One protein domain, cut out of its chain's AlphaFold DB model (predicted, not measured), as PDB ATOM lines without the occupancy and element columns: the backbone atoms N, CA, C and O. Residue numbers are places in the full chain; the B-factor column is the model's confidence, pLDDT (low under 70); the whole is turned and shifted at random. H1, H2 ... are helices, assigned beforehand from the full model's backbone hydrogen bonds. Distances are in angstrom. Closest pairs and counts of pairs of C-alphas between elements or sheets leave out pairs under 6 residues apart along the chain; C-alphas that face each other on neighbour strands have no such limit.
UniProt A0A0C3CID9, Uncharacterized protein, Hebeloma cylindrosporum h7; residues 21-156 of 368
ATOM      1  N   PRO A  21     139.646 157.088 203.597       89.50
ATOM      2  CA  PRO A  21     139.555 155.649 203.853       89.50
ATOM      3  C   PRO A  21     139.889 154.804 202.620       89.50
ATOM      4  O   PRO A  21     140.336 153.666 202.751       89.50
ATOM      5  N   LYS A  22     139.666 155.348 201.417       93.94
ATOM      6  CA  LYS A  22     139.976 154.664 200.160       93.94
ATOM      7  C   LYS A  22     141.489 154.568 199.951       93.94
ATOM      8  O   LYS A  22     141.982 153.473 199.704       93.94
ATOM      9  N   HIS A  23     142.217 155.668 200.147       94.12
ATOM     10  CA  HIS A  23     143.676 155.687 200.002       94.12
ATOM     11  C   HIS A  23     144.376 154.719 200.968       94.12
ATOM     12  O   HIS A  23     145.224 153.939 200.545       94.12
ATOM     13  N   ILE A  24     143.972 154.697 202.244       95.31
ATOM     14  CA  ILE A  24     144.546 153.781 203.246       95.31
ATOM     15  C   ILE A  24     144.364 152.318 202.813       95.31
ATOM     16  O   ILE A  24     145.300 151.525 202.894       95.31
ATOM     17  N   LYS A  25     143.185 151.948 202.293       95.94
ATOM     18  CA  LYS A  25     142.930 150.589 201.783       95.94
ATOM     19  C   LYS A  25     143.817 150.236 200.589       95.94
ATOM     20  O   LYS A  25     144.301 149.107 200.518       95.94
ATOM     21  N   GLU A  26     144.041 151.174 199.672       97.00
ATOM     22  CA  GLU A  26     144.924 150.985 198.512       97.00
ATOM     23  C   GLU A  26     146.382 150.779 198.949       97.00
ATOM     24  O   GLU A  26     147.008 149.805 198.532       97.00
ATOM     25  N   VAL A  27     146.889 151.623 199.858       96.69
ATOM     26  CA  VAL A  27     148.235 151.489 200.443       96.69
ATOM     27  C   VAL A  27     148.389 150.142 201.145       96.69
ATOM     28  O   VAL A  27     149.320 149.395 200.854       96.69
ATOM     29  N   MET A  28     147.444 149.770 202.011       97.25
ATOM     30  CA  MET A  28     147.493 148.495 202.729       97.25
ATOM     31  C   MET A  28     147.453 147.286 201.795       97.25
ATOM     32  O   MET A  28     148.119 146.286 202.055       97.25
ATOM     33  N   THR A  29     146.684 147.362 200.708       97.88
ATOM     34  CA  THR A  29     146.634 146.298 199.697       97.88
ATOM     35  C   THR A  29     147.990 146.157 199.008       97.88
ATOM     36  O   THR A  29     148.528 145.053 198.948       97.88
ATOM     37  N   ALA A  30     148.589 147.271 198.576       97.88
ATOM     38  CA  ALA A  30     149.916 147.279 197.967       97.88
ATOM     39  C   ALA A  30     150.986 146.705 198.910       97.88
ATOM     40  O   ALA A  30     151.739 145.810 198.524       97.88
ATOM     41  N   LEU A  31     151.001 147.139 200.175       97.19
ATOM     42  CA  LEU A  31     151.953 146.660 201.180       97.19
ATOM     43  C   LEU A  31     151.784 145.167 201.481       97.19
ATOM     44  O   LEU A  31     152.779 144.450 201.577       97.19
ATOM     45  N   LYS A  32     150.552 144.653 201.572       96.81
ATOM     46  CA  LYS A  32     150.293 143.214 201.788       96.81
ATOM     47  C   LYS A  32     150.819 142.348 200.641       96.81
ATOM     48  O   LYS A  32     151.332 141.258 200.891       96.81
ATOM     49  N   HIS A  33     150.734 142.847 199.410       96.94
ATOM     50  CA  HIS A  33     151.232 142.164 198.214       96.94
ATOM     51  C   HIS A  33     152.691 142.496 197.865       96.94
ATOM     52  O   HIS A  33     153.214 141.937 196.906       96.94
ATOM     53  N   ASN A  34     153.360 143.347 198.653       96.19
ATOM     54  CA  ASN A  34     154.703 143.860 198.369       96.19
ATOM     55  C   ASN A  34     154.813 144.533 196.981       96.19
ATOM     56  O   ASN A  34     155.845 144.458 196.315       96.19
ATOM     57  N   ASP A  35     153.744 145.192 196.531       97.06
ATOM     58  CA  ASP A  35     153.749 145.967 195.291       97.06
ATOM     59  C   ASP A  35     154.335 147.361 195.546       97.06
ATOM     60  O   ASP A  35     153.619 148.346 195.718       97.06
ATOM     61  N   GLN A  36     155.668 147.445 195.576       93.75
ATOM     62  CA  GLN A  36     156.391 148.697 195.830       93.75
ATOM     63  C   GLN A  36     156.148 149.782 194.763       93.75
ATOM     64  O   GLN A  36     156.454 150.952 195.001       93.75
ATOM     65  N   LYS A  37     155.623 149.410 193.586       94.75
ATOM     66  CA  LYS A  37     155.377 150.320 192.456       94.75
ATOM     67  C   LYS A  37     153.944 150.846 192.420       94.75
ATOM     68  O   LYS A  37     153.619 151.644 191.540       94.75
ATOM     69  N   ALA A  38     153.097 150.427 193.360       97.06
ATOM     70  CA  ALA A  38     151.718 150.870 193.426       97.06
ATOM     71  C   ALA A  38     151.636 152.413 193.470       97.06
ATOM     72  O   ALA A  38     152.302 153.040 194.300       97.06
ATOM     73  N   PRO A  39     150.784 153.052 192.643       96.44
ATOM     74  CA  PRO A  39     150.650 154.511 192.616       96.44
ATOM     75  C   PRO A  39     150.318 155.128 193.981       96.44
ATOM     76  O   PRO A  39     150.761 156.236 194.280       96.44
ATOM     77  N   ALA A  40     149.590 154.392 194.826       95.81
ATOM     78  CA  ALA A  40     149.246 154.808 196.181       95.81
ATOM     79  C   ALA A  40     150.478 155.006 197.087       95.81
ATOM     80  O   ALA A  40     150.408 155.786 198.028       95.81
ATOM     81  N   LEU A  41     151.613 154.360 196.795       95.69
ATOM     82  CA  LEU A  41     152.845 154.484 197.579       95.69
ATOM     83  C   LEU A  41     153.725 155.670 197.150       95.69
ATOM     84  O   LEU A  41     154.654 156.045 197.864       95.69
ATOM     85  N   LYS A  42     153.437 156.303 196.004       93.88
ATOM     86  CA  LYS A  42     154.257 157.388 195.438       93.88
ATOM     87  C   LYS A  42     154.496 158.574 196.395       93.88
ATOM     88  O   LYS A  42     155.631 159.043 196.434       93.88
ATOM     89  N   PRO A  43     153.505 159.057 197.177       93.06
ATOM     90  CA  PRO A  43     153.738 160.146 198.129       93.06
ATOM     91  C   PRO A  43     154.773 159.795 199.206       93.06
ATOM     92  O   PRO A  43     155.581 160.641 199.573       93.06
ATOM     93  N   TYR A  44     154.787 158.539 199.660       94.06
ATOM     94  CA  TYR A  44     155.701 158.050 200.695       94.06
ATOM     95  C   TYR A  44     157.132 157.945 200.159       94.06
ATOM     96  O   TYR A  44     158.055 158.433 200.802       94.06
ATOM     97  N   HIS A  45     157.307 157.405 198.944       92.94
ATOM     98  CA  HIS A  45     158.605 157.411 198.249       92.94
ATOM     99  C   HIS A  45     159.166 158.831 198.118       92.94
ATOM    100  O   HIS A  45     160.325 159.081 198.436       92.94
ATOM    101  N   HIS A  46     158.330 159.777 197.676       90.75
ATOM    102  CA  HIS A  46     158.764 161.152 197.441       90.75
ATOM    103  C   HIS A  46     159.155 161.879 198.730       90.75
ATOM    104  O   HIS A  46     160.188 162.538 198.768       90.75
ATOM    105  N   ALA A  47     158.363 161.737 199.791       90.19
ATOM    106  CA  ALA A  47     158.669 162.355 201.074       90.19
ATOM    107  C   ALA A  47     159.940 161.768 201.707       90.19
ATOM    108  O   ALA A  47     160.774 162.506 202.222       90.19
ATOM    109  N   VAL A  48     160.139 160.451 201.614       91.31
ATOM    110  CA  VAL A  48     161.330 159.801 202.181       91.31
ATOM    111  C   VAL A  48     162.612 160.119 201.415       91.31
ATOM    112  O   VAL A  48     163.680 160.138 202.022       91.31
ATOM    113  N   HIS A  49     162.531 160.466 200.127       91.69
ATOM    114  CA  HIS A  49     163.688 160.999 199.399       91.69
ATOM    115  C   HIS A  49     164.260 162.274 200.033       91.69
ATOM    116  O   HIS A  49     165.449 162.534 199.876       91.69
ATOM    117  N   TRP A  50     163.451 163.051 200.759       91.19
ATOM    118  CA  TRP A  50     163.920 164.273 201.405       91.19
ATOM    119  C   TRP A  50     164.731 164.018 202.677       91.19
ATOM    120  O   TRP A  50     165.581 164.829 203.026       91.19
ATOM    121  N   ILE A  51     164.527 162.885 203.356       90.38
ATOM    122  CA  ILE A  51     165.205 162.594 204.628       90.38
ATOM    123  C   ILE A  51     166.733 162.651 204.503       90.38
ATOM    124  O   ILE A  51     167.346 163.406 205.261       90.38
ATOM    125  N   PRO A  52     167.374 161.924 203.563       90.25
ATOM    126  CA  PRO A  52     168.823 161.986 203.446       90.25
ATOM    127  C   PRO A  52     169.351 163.335 202.944       90.25
ATOM    128  O   PRO A  52     170.540 163.597 203.081       90.25
ATOM    129  N   LEU A  53     168.491 164.170 202.358       86.69
ATOM    130  CA  LEU A  53     168.857 165.468 201.796       86.69
ATOM    131  C   LEU A  53     168.748 166.611 202.804       86.69
ATOM    132  O   LEU A  53     169.584 167.508 202.803       86.69
ATOM    133  N   GLY A  54     167.700 166.601 203.625       87.25
ATOM    134  CA  GLY A  54     167.334 167.736 204.467       87.25
ATOM    135  C   GLY A  54     167.311 167.454 205.964       87.25
ATOM    136  O   GLY A  54     167.145 168.398 206.728       87.25
ATOM    137  N   ILE A  55     167.436 166.193 206.391       89.81
ATOM    138  CA  ILE A  55     167.339 165.825 207.812       89.81
ATOM    139  C   ILE A  55     168.617 165.136 208.271       89.81
ATOM    140  O   ILE A  55     169.390 165.716 209.024       89.81
ATOM    141  N   ASN A  56     168.844 163.902 207.821       87.81
ATOM    142  CA  ASN A  56     170.034 163.147 208.185       87.81
ATOM    143  C   ASN A  56     170.414 162.187 207.037       87.81
ATOM    144  O   ASN A  56     169.669 161.241 206.748       87.81
ATOM    145  N   PRO A  57     171.584 162.383 206.393       86.62
ATOM    146  CA  PRO A  57     172.049 161.580 205.263       86.62
ATOM    147  C   PRO A  57     172.382 160.133 205.621       86.62
ATOM    148  O   PRO A  57     172.589 159.333 204.714       86.62
ATOM    149  N   PHE A  58     172.432 159.759 206.896       85.69
ATOM    150  CA  PHE A  58     172.804 158.429 207.376       85.69
ATOM    151  C   PHE A  58     171.739 157.755 208.240       85.69
ATOM    152  O   PHE A  58     171.968 156.626 208.666       85.69
ATOM    153  N   ALA A  59     170.565 158.373 208.398       87.44
ATOM    154  CA  ALA A  59     169.464 157.837 209.191       87.44
ATOM    155  C   ALA A  59     169.151 156.365 208.863       87.44
ATOM    156  O   ALA A  59     168.949 155.992 207.699       87.44
ATOM    157  N   ASN A  60     169.072 155.543 209.910       89.62
ATOM    158  CA  ASN A  60     168.555 154.183 209.840       89.62
ATOM    159  C   ASN A  60     167.030 154.233 210.010       89.62
ATOM    160  O   ASN A  60     166.524 154.275 211.128       89.62
ATOM    161  N   LEU A  61     166.281 154.249 208.902       91.38
ATOM    162  CA  LEU A  61     164.824 154.423 208.951       91.38
ATOM    163  C   LEU A  61     164.114 153.263 209.643       91.38
ATOM    164  O   LEU A  61     163.025 153.451 210.178       91.38
ATOM    165  N   THR A  62     164.725 152.081 209.655       90.75
ATOM    166  CA  THR A  62     164.226 150.946 210.430       90.75
ATOM    167  C   THR A  62     164.244 151.274 211.918       90.75
ATOM    168  O   THR A  62     163.207 151.167 212.570       90.75
ATOM    169  N   ALA A  63     165.385 151.734 212.436       90.94
ATOM    170  CA  ALA A  63     165.533 152.085 213.845       90.94
ATOM    171  C   ALA A  63     164.655 153.291 214.222       90.94
ATOM    172  O   ALA A  63     163.862 153.198 215.154       90.94
ATOM    173  N   VAL A  64     164.644 154.340 213.388       92.56
ATOM    174  CA  VAL A  64     163.751 155.510 213.508       92.56
ATOM    175  C   VAL A  64     162.280 155.108 213.642       92.56
ATOM    176  O   VAL A  64     161.571 155.600 214.518       92.56
ATOM    177  N   LEU A  65     161.791 154.220 212.767       91.31
ATOM    178  CA  LEU A  65     160.390 153.802 212.782       91.31
ATOM    179  C   LEU A  65     160.077 152.909 213.986       91.31
ATOM    180  O   LEU A  65     159.000 153.054 214.555       91.31
ATOM    181  N   PHE A  66     160.987 152.025 214.402       89.19
ATOM    182  CA  PHE A  66     160.787 151.219 215.609       89.19
ATOM    183  C   PHE A  66     160.817 152.062 216.886       89.19
ATOM    184  O   PHE A  66     159.944 151.881 217.731       89.19
ATOM    185  N   ALA A  67     161.744 153.014 217.003       90.25
ATOM    186  CA  ALA A  67     161.814 153.937 218.131       90.25
ATOM    187  C   ALA A  67     160.535 154.779 218.243       90.25
ATOM    188  O   ALA A  67     159.926 154.840 219.310       90.25
ATOM    189  N   GLY A  68     160.080 155.358 217.127       90.44
ATOM    190  CA  GLY A  68     158.852 156.152 217.089       90.44
ATOM    191  C   GLY A  68     157.580 155.343 217.349       90.44
ATOM    192  O   GLY A  68     156.696 155.792 218.076       90.44
ATOM    193  N   LEU A  69     157.483 154.128 216.801       87.88
ATOM    194  CA  LEU A  69     156.344 153.243 217.055       87.88
ATOM    195  C   LEU A  69     156.325 152.711 218.486       87.88
ATOM    196  O   LEU A  69     155.238 152.547 219.023       87.88
ATOM    197  N   GLY A  70     157.485 152.451 219.091       82.38
ATOM    198  CA  GLY A  70     157.588 152.002 220.480       82.38
ATOM    199  C   GLY A  70     157.198 153.072 221.505       82.38
ATOM    200  O   GLY A  70     156.786 152.725 222.605       82.38
ATOM    201  N   GLU A  71     157.288 154.364 221.162       74.88
ATOM    202  CA  GLU A  71     156.709 155.429 221.995       74.88
ATOM    203  C   GLU A  71     155.197 155.600 221.788       74.88
ATOM    204  O   GLU A  71     154.485 155.965 222.720       74.88
ATOM    205  N   GLU A  72     154.685 155.355 220.578       64.81
ATOM    206  CA  GLU A  72     153.253 155.523 220.276       64.81
ATOM    207  C   GLU A  72     152.392 154.317 220.640       64.81
ATOM    208  O   GLU A  72     151.205 154.454 220.943       64.81
ATOM    209  N   ILE A  73     152.978 153.135 220.550       59.00
ATOM    210  CA  ILE A  73     152.376 151.859 220.876       59.00
ATOM    211  C   ILE A  73     153.219 151.363 222.040       59.00
ATOM    212  O   ILE A  73     154.390 151.065 221.831       59.00
ATOM    213  N   GLU A  74     152.645 151.297 223.244       54.78
ATOM    214  CA  GLU A  74     153.196 150.550 224.385       54.78
ATOM    215  C   GLU A  74     153.351 149.074 223.957       54.78
ATOM    216  O   GLU A  74     152.529 148.211 224.251       54.78
ATOM    217  N   LEU A  75     154.349 148.783 223.127       50.25
ATOM    218  CA  LEU A  75     154.732 147.435 222.761       50.25
ATOM    219  C   LEU A  75     155.440 146.903 223.994       50.25
ATOM    220  O   LEU A  75     156.540 147.352 224.306       50.25
ATOM    221  N   GLU A  76     154.764 146.007 224.716       48.28
ATOM    222  CA  GLU A  76     155.316 145.315 225.877       48.28
ATOM    223  C   GLU A  76     156.674 144.718 225.480       48.28
ATOM    224  O   GLU A  76     156.783 143.796 224.668       48.28
ATOM    225  N   ALA A  77     157.726 145.375 225.962       50.44
ATOM    226  CA  ALA A  77     159.103 145.139 225.581       50.44
ATOM    227  C   ALA A  77     159.607 143.900 226.316       50.44
ATOM    228  O   ALA A  77     160.249 144.014 227.355       50.44
ATOM    229  N   GLU A  78     159.283 142.716 225.803       52.19
ATOM    230  CA  GLU A  78     159.714 141.472 226.447       52.19
ATOM    231  C   GLU A  78     161.026 140.902 225.876       52.19
ATOM    232  O   GLU A  78     161.562 139.980 226.467       52.19
ATOM    233  N   ASP A  79     161.616 141.485 224.814       45.47
ATOM    234  CA  ASP A  79     162.863 140.951 224.214       45.47
ATOM    235  C   ASP A  79     163.782 141.979 223.496       45.47
ATOM    236  O   ASP A  79     164.616 141.608 222.669       45.47
ATOM    237  N   VAL A  80     163.681 143.288 223.773       51.19
ATOM    238  CA  VAL A  80     164.528 144.296 223.090       51.19
ATOM    239  C   VAL A  80     165.720 144.697 223.963       51.19
ATOM    240  O   VAL A  80     165.582 145.469 224.905       51.19
ATOM    241  N   THR A  81     166.897 144.169 223.627       49.34
ATOM    242  CA  THR A  81     168.219 144.581 224.129       49.34
ATOM    243  C   THR A  81     168.343 146.109 224.138       49.34
ATOM    244  O   THR A  81     168.208 146.717 223.077       49.34
ATOM    245  N   GLU A  82     168.588 146.721 225.303       49.03
ATOM    246  CA  GLU A  82     168.704 148.181 225.462       49.03
ATOM    247  C   GLU A  82     169.769 148.765 224.511       49.03
ATOM    248  O   GLU A  82     170.963 148.494 224.682       49.03
ATOM    249  N   PRO A  83     169.381 149.562 223.498       50.00
ATOM    250  CA  PRO A  83     170.330 150.285 222.664       50.00
ATOM    251  C   PRO A  83     170.911 151.471 223.444       50.00
ATOM    252  O   PRO A  83     170.231 152.069 224.278       50.00
ATOM    253  N   LEU A  84     172.159 151.839 223.136       51.34
ATOM    254  CA  LEU A  84     172.842 153.024 223.665       51.34
ATOM    255  C   LEU A  84     171.931 154.266 223.583       51.34
ATOM    256  O   LEU A  84     171.557 154.701 222.497       51.34
ATOM    257  N   GLU A  85     171.603 154.856 224.737       57.62
ATOM    258  CA  GLU A  85     170.584 155.913 224.913       57.62
ATOM    259  C   GLU A  85     170.760 157.174 224.040       57.62
ATOM    260  O   GLU A  85     169.827 157.971 223.905       57.62
ATOM    261  N   ILE A  86     171.945 157.384 223.459       52.62
ATOM    262  CA  ILE A  86     172.273 158.572 222.660       52.62
ATOM    263  C   ILE A  86     171.550 158.548 221.301       52.62
ATOM    264  O   ILE A  86     171.097 159.600 220.851       52.62
ATOM    265  N   ASP A  87     171.351 157.371 220.699       70.56
ATOM    266  CA  ASP A  87     170.767 157.245 219.349       70.56
ATOM    267  C   ASP A  87     169.243 157.482 219.348       70.56
ATOM    268  O   ASP A  87     168.668 158.079 218.436       70.56
ATOM    269  N   LYS A  88     168.568 157.126 220.449       83.75
ATOM    270  CA  LYS A  88     167.100 157.150 220.524       83.75
ATOM    271  C   LYS A  88     166.508 158.557 220.364       83.75
ATOM    272  O   LYS A  88     165.446 158.718 219.767       83.75
ATOM    273  N   LYS A  89     167.162 159.602 220.888       87.25
ATOM    274  CA  LYS A  89     166.655 160.989 220.772       87.25
ATOM    275  C   LYS A  89     166.696 161.496 219.334       87.25
ATOM    276  O   LYS A  89     165.766 162.177 218.904       87.25
ATOM    277  N   GLU A  90     167.768 161.180 218.616       87.62
ATOM    278  CA  GLU A  90     167.908 161.544 217.211       87.62
ATOM    279  C   GLU A  90     166.891 160.780 216.355       87.62
ATOM    280  O   GLU A  90     166.184 161.381 215.546       87.62
ATOM    281  N   GLU A  91     166.727 159.482 216.608       91.62
ATOM    282  CA  GLU A  91     165.721 158.651 215.950       91.62
ATOM    283  C   GLU A  91     164.298 159.196 216.125       91.62
ATOM    284  O   GLU A  91     163.556 159.321 215.148       91.62
ATOM    285  N   LEU A  92     163.923 159.590 217.345       91.88
ATOM    286  CA  LEU A  92     162.615 160.184 217.636       91.88
ATOM    287  C   LEU A  92     162.424 161.548 216.963       91.88
ATOM    288  O   LEU A  92     161.331 161.849 216.476       91.88
ATOM    289  N   PHE A  93     163.477 162.366 216.890       92.38
ATOM    290  CA  PHE A  93     163.439 163.630 216.155       92.38
ATOM    291  C   PHE A  93     163.175 163.393 214.662       92.38
ATOM    292  O   PHE A  93     162.255 163.987 214.095       92.38
ATOM    293  N   ILE A  94     163.920 162.475 214.037       91.25
ATOM    294  CA  ILE A  94     163.734 162.122 212.624       91.25
ATOM    295  C   ILE A  94     162.325 161.558 212.409       91.25
ATOM    296  O   ILE A  94     161.646 161.951 211.461       91.25
ATOM    297  N   PHE A  95     161.843 160.688 213.300       94.25
ATOM    298  CA  PHE A  95     160.488 160.143 213.232       94.25
ATOM    299  C   PHE A  95     159.422 161.247 213.254       94.25
ATOM    300  O   PHE A  95     158.515 161.249 212.413       94.25
ATOM    301  N   ALA A  96     159.551 162.223 214.158       93.69
ATOM    302  CA  ALA A  96     158.638 163.358 214.243       93.69
ATOM    303  C   ALA A  96     158.616 164.178 212.941       93.69
ATOM    304  O   ALA A  96     157.542 164.589 212.494       93.69
ATOM    305  N   GLU A  97     159.767 164.375 212.298       93.19
ATOM    306  CA  GLU A  97     159.844 165.041 210.996       93.19
ATOM    307  C   GLU A  97     159.190 164.216 209.877       93.19
ATOM    308  O   GLU A  97     158.428 164.762 209.077       93.19
ATOM    309  N   ILE A  98     159.375 162.891 209.849       92.12
ATOM    310  CA  ILE A  98     158.702 162.013 208.873       92.12
ATOM    311  C   ILE A  98     157.179 162.128 208.992       92.12
ATOM    312  O   ILE A  98     156.487 162.272 207.980       92.12
ATOM    313  N   ILE A  99     156.652 162.108 210.219       94.06
ATOM    314  CA  ILE A  99     155.213 162.236 210.488       94.06
ATOM    315  C   ILE A  99     154.664 163.579 209.986       94.06
ATOM    316  O   ILE A  99     153.545 163.623 209.474       94.06
ATOM    317  N   LYS A 100     155.438 164.667 210.098       92.38
ATOM    318  CA  LYS A 100     155.050 165.994 209.588       92.38
ATOM    319  C   LYS A 100     155.074 166.063 208.060       92.38
ATOM    320  O   LYS A 100     154.199 166.694 207.469       92.38
ATOM    321  N   MET A 101     156.061 165.433 207.423       90.69
ATOM    322  CA  MET A 101     156.253 165.492 205.969       90.69
ATOM    323  C   MET A 101     155.274 164.615 205.190       90.69
ATOM    324  O   MET A 101     154.870 164.967 204.081       90.69
ATOM    325  N   VAL A 102     154.915 163.454 205.737       88.12
ATOM    326  CA  VAL A 102     154.098 162.465 205.036       88.12
ATOM    327  C   VAL A 102     152.634 162.601 205.477       88.12
ATOM    328  O   VAL A 102     152.274 162.209 206.591       88.12
ATOM    329  N   PRO A 103     151.733 163.109 204.617       82.38
ATOM    330  CA  PRO A 103     150.337 163.270 204.992       82.38
ATOM    331  C   PRO A 103     149.689 161.909 205.256       82.38
ATOM    332  O   PRO A 103     149.756 160.997 204.433       82.38
ATOM    333  N   ASN A 104     148.975 161.806 206.377       89.69
ATOM    334  CA  ASN A 104     148.291 160.596 206.846       89.69
ATOM    335  C   ASN A 104     149.206 159.429 207.261       89.69
ATOM    336  O   ASN A 104     148.751 158.286 207.340       89.69
ATOM    337  N   PHE A 105     150.497 159.680 207.497       93.00
ATOM    338  CA  PHE A 105     151.437 158.603 207.814       93.00
ATOM    339  C   PHE A 105     151.093 157.883 209.112       93.00
ATOM    340  O   PHE A 105     151.136 156.658 209.158       93.00
ATOM    341  N   ARG A 106     150.649 158.629 210.128       93.06
ATOM    342  CA  ARG A 106     150.204 158.079 211.414       93.06
ATOM    343  C   ARG A 106     149.063 157.073 211.241       93.06
ATOM    344  O   ARG A 106     149.090 155.996 211.828       93.06
ATOM    345  N   GLU A 107     148.082 157.372 210.391       93.75
ATOM    346  CA  GLU A 107     146.974 156.456 210.104       93.75
ATOM    347  C   GLU A 107     147.428 155.213 209.331       93.75
ATOM    348  O   GLU A 107     146.910 154.124 209.573       93.75
ATOM    349  N   ILE A 108     148.400 155.350 208.424       94.69
ATOM    350  CA  ILE A 108     148.992 154.204 207.721       94.69
ATOM    351  C   ILE A 108     149.778 153.318 208.680       94.69
ATOM    352  O   ILE A 108     149.606 152.101 208.639       94.69
ATOM    353  N   LEU A 109     150.602 153.903 209.547       93.50
ATOM    354  CA  LEU A 109     151.353 153.173 210.564       93.50
ATOM    355  C   LEU A 109     150.408 152.416 211.501       93.50
ATOM    356  O   LEU A 109     150.573 151.214 211.690       93.50
ATOM    357  N   SER A 110     149.350 153.077 211.979       91.94
ATOM    358  CA  SER A 110     148.302 152.445 212.786       91.94
ATOM    359  C   SER A 110     147.602 151.298 212.038       91.94
ATOM    360  O   SER A 110     147.415 150.215 212.593       91.94
ATOM    361  N   ALA A 111     147.290 151.471 210.748       93.25
ATOM    362  CA  ALA A 111     146.722 150.404 209.920       93.25
ATOM    363  C   ALA A 111     147.707 149.241 209.669       93.25
ATOM    364  O   ALA A 111     147.282 148.095 209.497       93.25
ATOM    365  N   CYS A 112     149.013 149.521 209.657       93.06
ATOM    366  CA  CYS A 112     150.076 148.526 209.525       93.06
ATOM    367  C   CYS A 112     150.376 147.791 210.836       93.06
ATOM    368  O   CYS A 112     150.810 146.643 210.769       93.06
ATOM    369  N   ALA A 113     150.122 148.395 212.002       85.50
ATOM    370  CA  ALA A 113     150.435 147.814 213.310       85.50
ATOM    371  C   ALA A 113     149.764 146.443 213.528       85.50
ATOM    372  O   ALA A 113     150.389 145.513 214.026       85.50
ATOM    373  N   GLY A 114     148.530 146.261 213.044       87.31
ATOM    374  CA  GLY A 114     147.835 144.962 213.061       87.31
ATOM    375  C   GLY A 114     148.307 143.954 211.998       87.31
ATOM    376  O   GLY A 114     147.752 142.861 211.878       87.31
ATOM    377  N   HIS A 115     149.292 144.313 211.173       93.56
ATOM    378  CA  HIS A 115     149.743 143.549 210.013       93.56
ATOM    379  C   HIS A 115     151.274 143.591 209.877       93.56
ATOM    380  O   HIS A 115     151.804 144.254 208.985       93.56
ATOM    381  N   HIS A 116     151.980 142.806 210.697       91.31
ATOM    382  CA  HIS A 116     153.450 142.769 210.769       91.31
ATOM    383  C   HIS A 116     154.159 142.751 209.397       91.31
ATOM    384  O   HIS A 116     155.039 143.564 209.134       91.31
ATOM    385  N   ARG A 117     153.713 141.902 208.458       93.69
ATOM    386  CA  ARG A 117     154.281 141.844 207.097       93.69
ATOM    387  C   ARG A 117     154.108 143.148 206.305       93.69
ATOM    388  O   ARG A 117     155.004 143.527 205.560       93.69
ATOM    389  N   ALA A 118     152.965 143.821 206.437       95.62
ATOM    390  CA  ALA A 118     152.724 145.096 205.759       95.62
ATOM    391  C   ALA A 118     153.604 146.206 206.350       95.62
ATOM    392  O   ALA A 118     154.153 146.999 205.589       95.62
ATOM    393  N   LEU A 119     153.790 146.209 207.676       93.50
ATOM    394  CA  LEU A 119     154.695 147.129 208.361       93.50
ATOM    395  C   LEU A 119     156.151 146.936 207.910       93.50
ATOM    396  O   LEU A 119     156.789 147.902 207.505       93.50
ATOM    397  N   LEU A 120     156.656 145.698 207.892       91.88
ATOM    398  CA  LEU A 120     158.013 145.410 207.411       91.88
ATOM    399  C   LEU A 120     158.209 145.816 205.944       91.88
ATOM    400  O   LEU A 120     159.240 146.385 205.593       91.88
ATOM    401  N   ASN A 121     157.211 145.579 205.086       95.81
ATOM    402  CA  ASN A 121     157.268 146.008 203.687       95.81
ATOM    403  C   ASN A 121     157.277 147.537 203.548       95.81
ATOM    404  O   ASN A 121     157.971 148.056 202.675       95.81
ATOM    405  N   LEU A 122     156.536 148.254 204.402       95.25
ATOM    406  CA  LEU A 122     156.562 149.714 204.461       95.25
ATOM    407  C   LEU A 122     157.955 150.202 204.868       95.25
ATOM    408  O   LEU A 122     158.553 150.968 204.121       95.25
ATOM    409  N   ILE A 123     158.498 149.708 205.984       93.75
ATOM    410  CA  ILE A 123     159.838 150.070 206.480       93.75
ATOM    411  C   ILE A 123     160.898 149.824 205.401       93.75
ATOM    412  O   ILE A 123     161.637 150.739 205.039       93.75
ATOM    413  N   LYS A 124     160.918 148.616 204.823       94.44
ATOM    414  CA  LYS A 124     161.859 148.248 203.760       94.44
ATOM    415  C   LYS A 124     161.751 149.185 202.561       94.44
ATOM    416  O   LYS A 124     162.761 149.674 202.070       94.44
ATOM    417  N   MET A 125     160.533 149.463 202.096       96.06
ATOM    418  CA  MET A 125     160.315 150.368 200.970       96.06
ATOM    419  C   MET A 125     160.861 151.774 201.259       96.06
ATOM    420  O   MET A 125     161.507 152.353 200.385       96.06
ATOM    421  N   LEU A 126     160.617 152.322 202.454       94.38
ATOM    422  CA  LEU A 126     161.116 153.644 202.839       94.38
ATOM    423  C   LEU A 126     162.653 153.640 202.884       94.38
ATOM    424  O   LEU A 126     163.280 154.495 202.259       94.38
ATOM    425  N   GLN A 127     163.266 152.637 203.520       94.19
ATOM    426  CA  GLN A 127     164.725 152.489 203.567       94.19
ATOM    427  C   GLN A 127     165.339 152.387 202.163       94.19
ATOM    428  O   GLN A 127     166.292 153.102 201.849       94.19
ATOM    429  N   ASP A 128     164.761 151.560 201.291       93.31
ATOM    430  CA  ASP A 128     165.201 151.412 199.904       93.31
ATOM    431  C   ASP A 128     165.071 152.735 199.133       93.31
ATOM    432  O   ASP A 128     165.939 153.076 198.328       93.31
ATOM    433  N   SER A 129     164.003 153.506 199.370       93.88
ATOM    434  CA  SER A 129     163.808 154.811 198.731       93.88
ATOM    435  C   SER A 129     164.831 155.840 199.208       93.88
ATOM    436  O   SER A 129     165.410 156.539 198.382       93.88
ATOM    437  N   ALA A 130     165.124 155.899 200.509       92.62
ATOM    438  CA  ALA A 130     166.168 156.774 201.041       92.62
ATOM    439  C   ALA A 130     167.561 156.387 200.509       92.62
ATOM    440  O   ALA A 130     168.343 157.249 200.109       92.62
ATOM    441  N   ASN A 131     167.862 155.087 200.429       89.88
ATOM    442  CA  ASN A 131     169.103 154.581 199.834       89.88
ATOM    443  C   ASN A 131     169.239 154.988 198.360       89.88
ATOM    444  O   ASN A 131     170.321 155.403 197.928       89.88
ATOM    445  N   ARG A 132     168.142 154.891 197.598       91.69
ATOM    446  CA  ARG A 132     168.087 155.327 196.198       91.69
ATOM    447  C   ARG A 132     168.300 156.828 196.061       91.69
ATOM    448  O   ARG A 132     169.142 157.203 195.263       91.69
ATOM    449  N   ALA A 133     167.653 157.658 196.880       90.00
ATOM    450  CA  ALA A 133     167.859 159.109 196.861       90.00
ATOM    451  C   ALA A 133     169.345 159.480 197.016       90.00
ATOM    452  O   ALA A 133     169.912 160.141 196.152       90.00
ATOM    453  N   ARG A 134     170.027 158.913 198.025       87.56
ATOM    454  CA  ARG A 134     171.479 159.103 198.224       87.56
ATOM    455  C   ARG A 134     172.314 158.667 197.025       87.56
ATOM    456  O   ARG A 134     173.346 159.260 196.715       87.56
ATOM    457  N   SER A 135     171.914 157.571 196.395       86.12
ATOM    458  CA  SER A 135     172.624 157.024 195.242       86.12
ATOM    459  C   SER A 135     172.424 157.898 194.007       86.12
ATOM    460  O   SER A 135     173.398 158.171 193.309       86.12
ATOM    461  N   ASP A 136     171.201 158.375 193.783       86.44
ATOM    462  CA  ASP A 136     170.828 159.244 192.671       86.44
ATOM    463  C   ASP A 136     171.536 160.596 192.761       86.44
ATOM    464  O   ASP A 136     172.042 161.077 191.749       86.44
ATOM    465  N   ASP A 137     171.620 161.195 193.949       81.25
ATOM    466  CA  ASP A 137     172.277 162.493 194.116       81.25
ATOM    467  C   ASP A 137     173.776 162.399 193.877       81.25
ATOM    468  O   ASP A 137     174.343 163.242 193.181       81.25
ATOM    469  N   VAL A 138     174.424 161.333 194.353       76.88
ATOM    470  CA  VAL A 138     175.844 161.133 194.053       76.88
ATOM    471  C   VAL A 138     176.065 160.767 192.591       76.88
ATOM    472  O   VAL A 138     177.016 161.256 191.987       76.88
ATOM    473  N   ALA A 139     175.184 159.971 191.983       75.44
ATOM    474  CA  ALA A 139     175.271 159.677 190.558       75.44
ATOM    475  C   ALA A 139     175.152 160.959 189.719       75.44
ATOM    476  O   ALA A 139     176.003 161.204 188.867       75.44
ATOM    477  N   LYS A 140     174.154 161.805 190.004       77.31
ATOM    478  CA  LYS A 140     173.967 163.099 189.334       77.31
ATOM    479  C   LYS A 140     175.149 164.028 189.565       77.31
ATOM    480  O   LYS A 140     175.630 164.620 188.611       77.31
ATOM    481  N   THR A 141     175.637 164.121 190.799       75.69
ATOM    482  CA  THR A 141     176.793 164.959 191.139       75.69
ATOM    483  C   THR A 141     178.027 164.518 190.360       75.69
ATOM    484  O   THR A 141     178.677 165.351 189.740       75.69
ATOM    485  N   ASN A 142     178.306 163.213 190.301       73.44
ATOM    486  CA  ASN A 142     179.413 162.677 189.511       73.44
ATOM    487  C   ASN A 142     179.261 163.010 188.023       73.44
ATOM    488  O   ASN A 142     180.228 163.435 187.398       73.44
ATOM    489  N   THR A 143     178.056 162.870 187.460       74.81
ATOM    490  CA  THR A 143     177.787 163.264 186.070       74.81
ATOM    491  C   THR A 143     178.024 164.759 185.857       74.81
ATOM    492  O   THR A 143     178.753 165.121 184.942       74.81
ATOM    493  N   CYS A 144     177.513 165.626 186.733       75.69
ATOM    494  CA  CYS A 144     177.727 167.069 186.635       75.69
ATOM    495  C   CYS A 144     179.203 167.464 186.775       75.69
ATOM    496  O   CYS A 144     179.650 168.380 186.092       75.69
ATOM    497  N   ILE A 145     179.966 166.786 187.641       72.19
ATOM    498  CA  ILE A 145     181.411 167.005 187.782       72.19
ATOM    499  C   ILE A 145     182.121 166.655 186.477       72.19
ATOM    500  O   ILE A 145     182.934 167.448 186.009       72.19
ATOM    501  N   VAL A 146     181.805 165.503 185.879       73.38
ATOM    502  CA  VAL A 146     182.377 165.094 184.590       73.38
ATOM    503  C   VAL A 146     182.016 166.109 183.508       73.38
ATOM    504  O   VAL A 146     182.919 166.632 182.865       73.38
ATOM    505  N   ASP A 147     180.739 166.474 183.378       75.44
ATOM    506  CA  ASP A 147     180.269 167.451 182.388       75.44
ATOM    507  C   ASP A 147     180.948 168.823 182.554       75.44
ATOM    508  O   ASP A 147     181.284 169.482 181.571       75.44
ATOM    509  N   TYR A 148     181.177 169.256 183.800       81.00
ATOM    510  CA  TYR A 148     181.845 170.518 184.118       81.00
ATOM    511  C   TYR A 148     183.351 170.485 183.836       81.00
ATOM    512  O   TYR A 148     183.916 171.462 183.343       81.00
ATOM    513  N   LEU A 149     184.016 169.378 184.164       74.44
ATOM    514  CA  LEU A 149     185.454 169.222 183.972       74.44
ATOM    515  C   LEU A 149     185.809 168.938 182.504       74.44
ATOM    516  O   LEU A 149     186.892 169.331 182.073       74.44
ATOM    517  N   GLN A 150     184.905 168.324 181.727       81.25
ATOM    518  CA  GLN A 150     185.113 167.943 180.323       81.25
ATOM    519  C   GLN A 150     185.680 169.088 179.461       81.25
ATOM    520  O   GLN A 150     186.667 168.855 178.762       81.25
ATOM    521  N   PRO A 151     185.137 170.323 179.494       80.81
ATOM    522  CA  PRO A 151     185.707 171.436 178.735       80.81
ATOM    523  C   PRO A 151     186.957 172.068 179.368       80.81
ATOM    524  O   PRO A 151     187.679 172.776 178.674       80.81
ATOM    525  N   LEU A 152     187.198 171.881 180.670       78.94
ATOM    526  CA  LEU A 152     188.271 172.569 181.406       78.94
ATOM    527  C   LEU A 152     189.589 171.796 181.424       78.94
ATOM    528  O   LEU A 152     190.643 172.402 181.592       78.94
ATOM    529  N   ALA A 153     189.501 170.475 181.342       79.69
ATOM    530  CA  ALA A 153     190.606 169.555 181.567       79.69
ATOM    531  C   ALA A 153     190.396 168.252 180.765       79.69
ATOM    532  O   ALA A 153     190.376 167.169 181.359       79.69
ATOM    533  N   PRO A 154     190.171 168.321 179.436       78.19
ATOM    534  CA  PRO A 154     189.885 167.138 178.622       78.19
ATOM    535  C   PRO A 154     191.009 166.094 178.683       78.19
ATOM    536  O   PRO A 154     190.735 164.899 178.641       78.19
ATOM    537  N   GLU A 155     192.258 166.522 178.855       75.88
ATOM    538  CA  GLU A 155     193.423 165.651 179.008       75.88
ATOM    539  C   GLU A 155     193.402 164.816 180.299       75.88
ATOM    540  O   GLU A 155     193.992 163.742 180.330       75.88
ATOM    541  N   PHE A 156     192.688 165.265 181.337       65.44
ATOM    542  CA  PHE A 156     192.532 164.544 182.607       65.44
ATOM    543  C   PHE A 156     191.243 163.709 182.674       65.44
ATOM    544  O   PHE A 156     191.071 162.912 183.593       65.44
TER     545      PHE A 156
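What this domain is: This is residues 21 to 156 of the 368 residues of an uncharacterized protein of Hebeloma cylindrosporum h7 (UniProt A0A0C3CID9). What shape is it? Long helix H6 starts among five shorter, crossed helices; its residues 138 to 145 stick out as an arm. How is it built? The printed part has 136 residues and six named helices, H1 to H6: all helix. It is loose, radius of gyration of the C-alphas 18.1 A, spanning 63 by 39 by 23 A.

How they stand to each other: What touches the hub? H1, residues 21 to 33, touches the hub H6, residues 116 to 149; H2, residues 39 to 54, touches it too, their closest C-alphas, His 49 and Ala 130, 5.2 A apart. What else? H3, residues 61 to 72, touches H4, residues 85 to 101; H5, residues 105 to 113, touches H6 only at the corner. O i to N i+4 pairs within hydrogen-bond range: H2 6 of 12, H4 11 of 13, elsewhere every pair.

Where its parts are: Where does H1 begin? C-alpha 21 is at (139.555, 155.649, 203.853). And H6's end? C-alpha 149 is at (185.454, 169.222, 183.972), 49.4 A from C-alpha 116.

The domain as a whole: Any cut? The printed part has no cut; link H3 to H4 is long. Low confidence? Residues 72 to 86 and 156 are under 70.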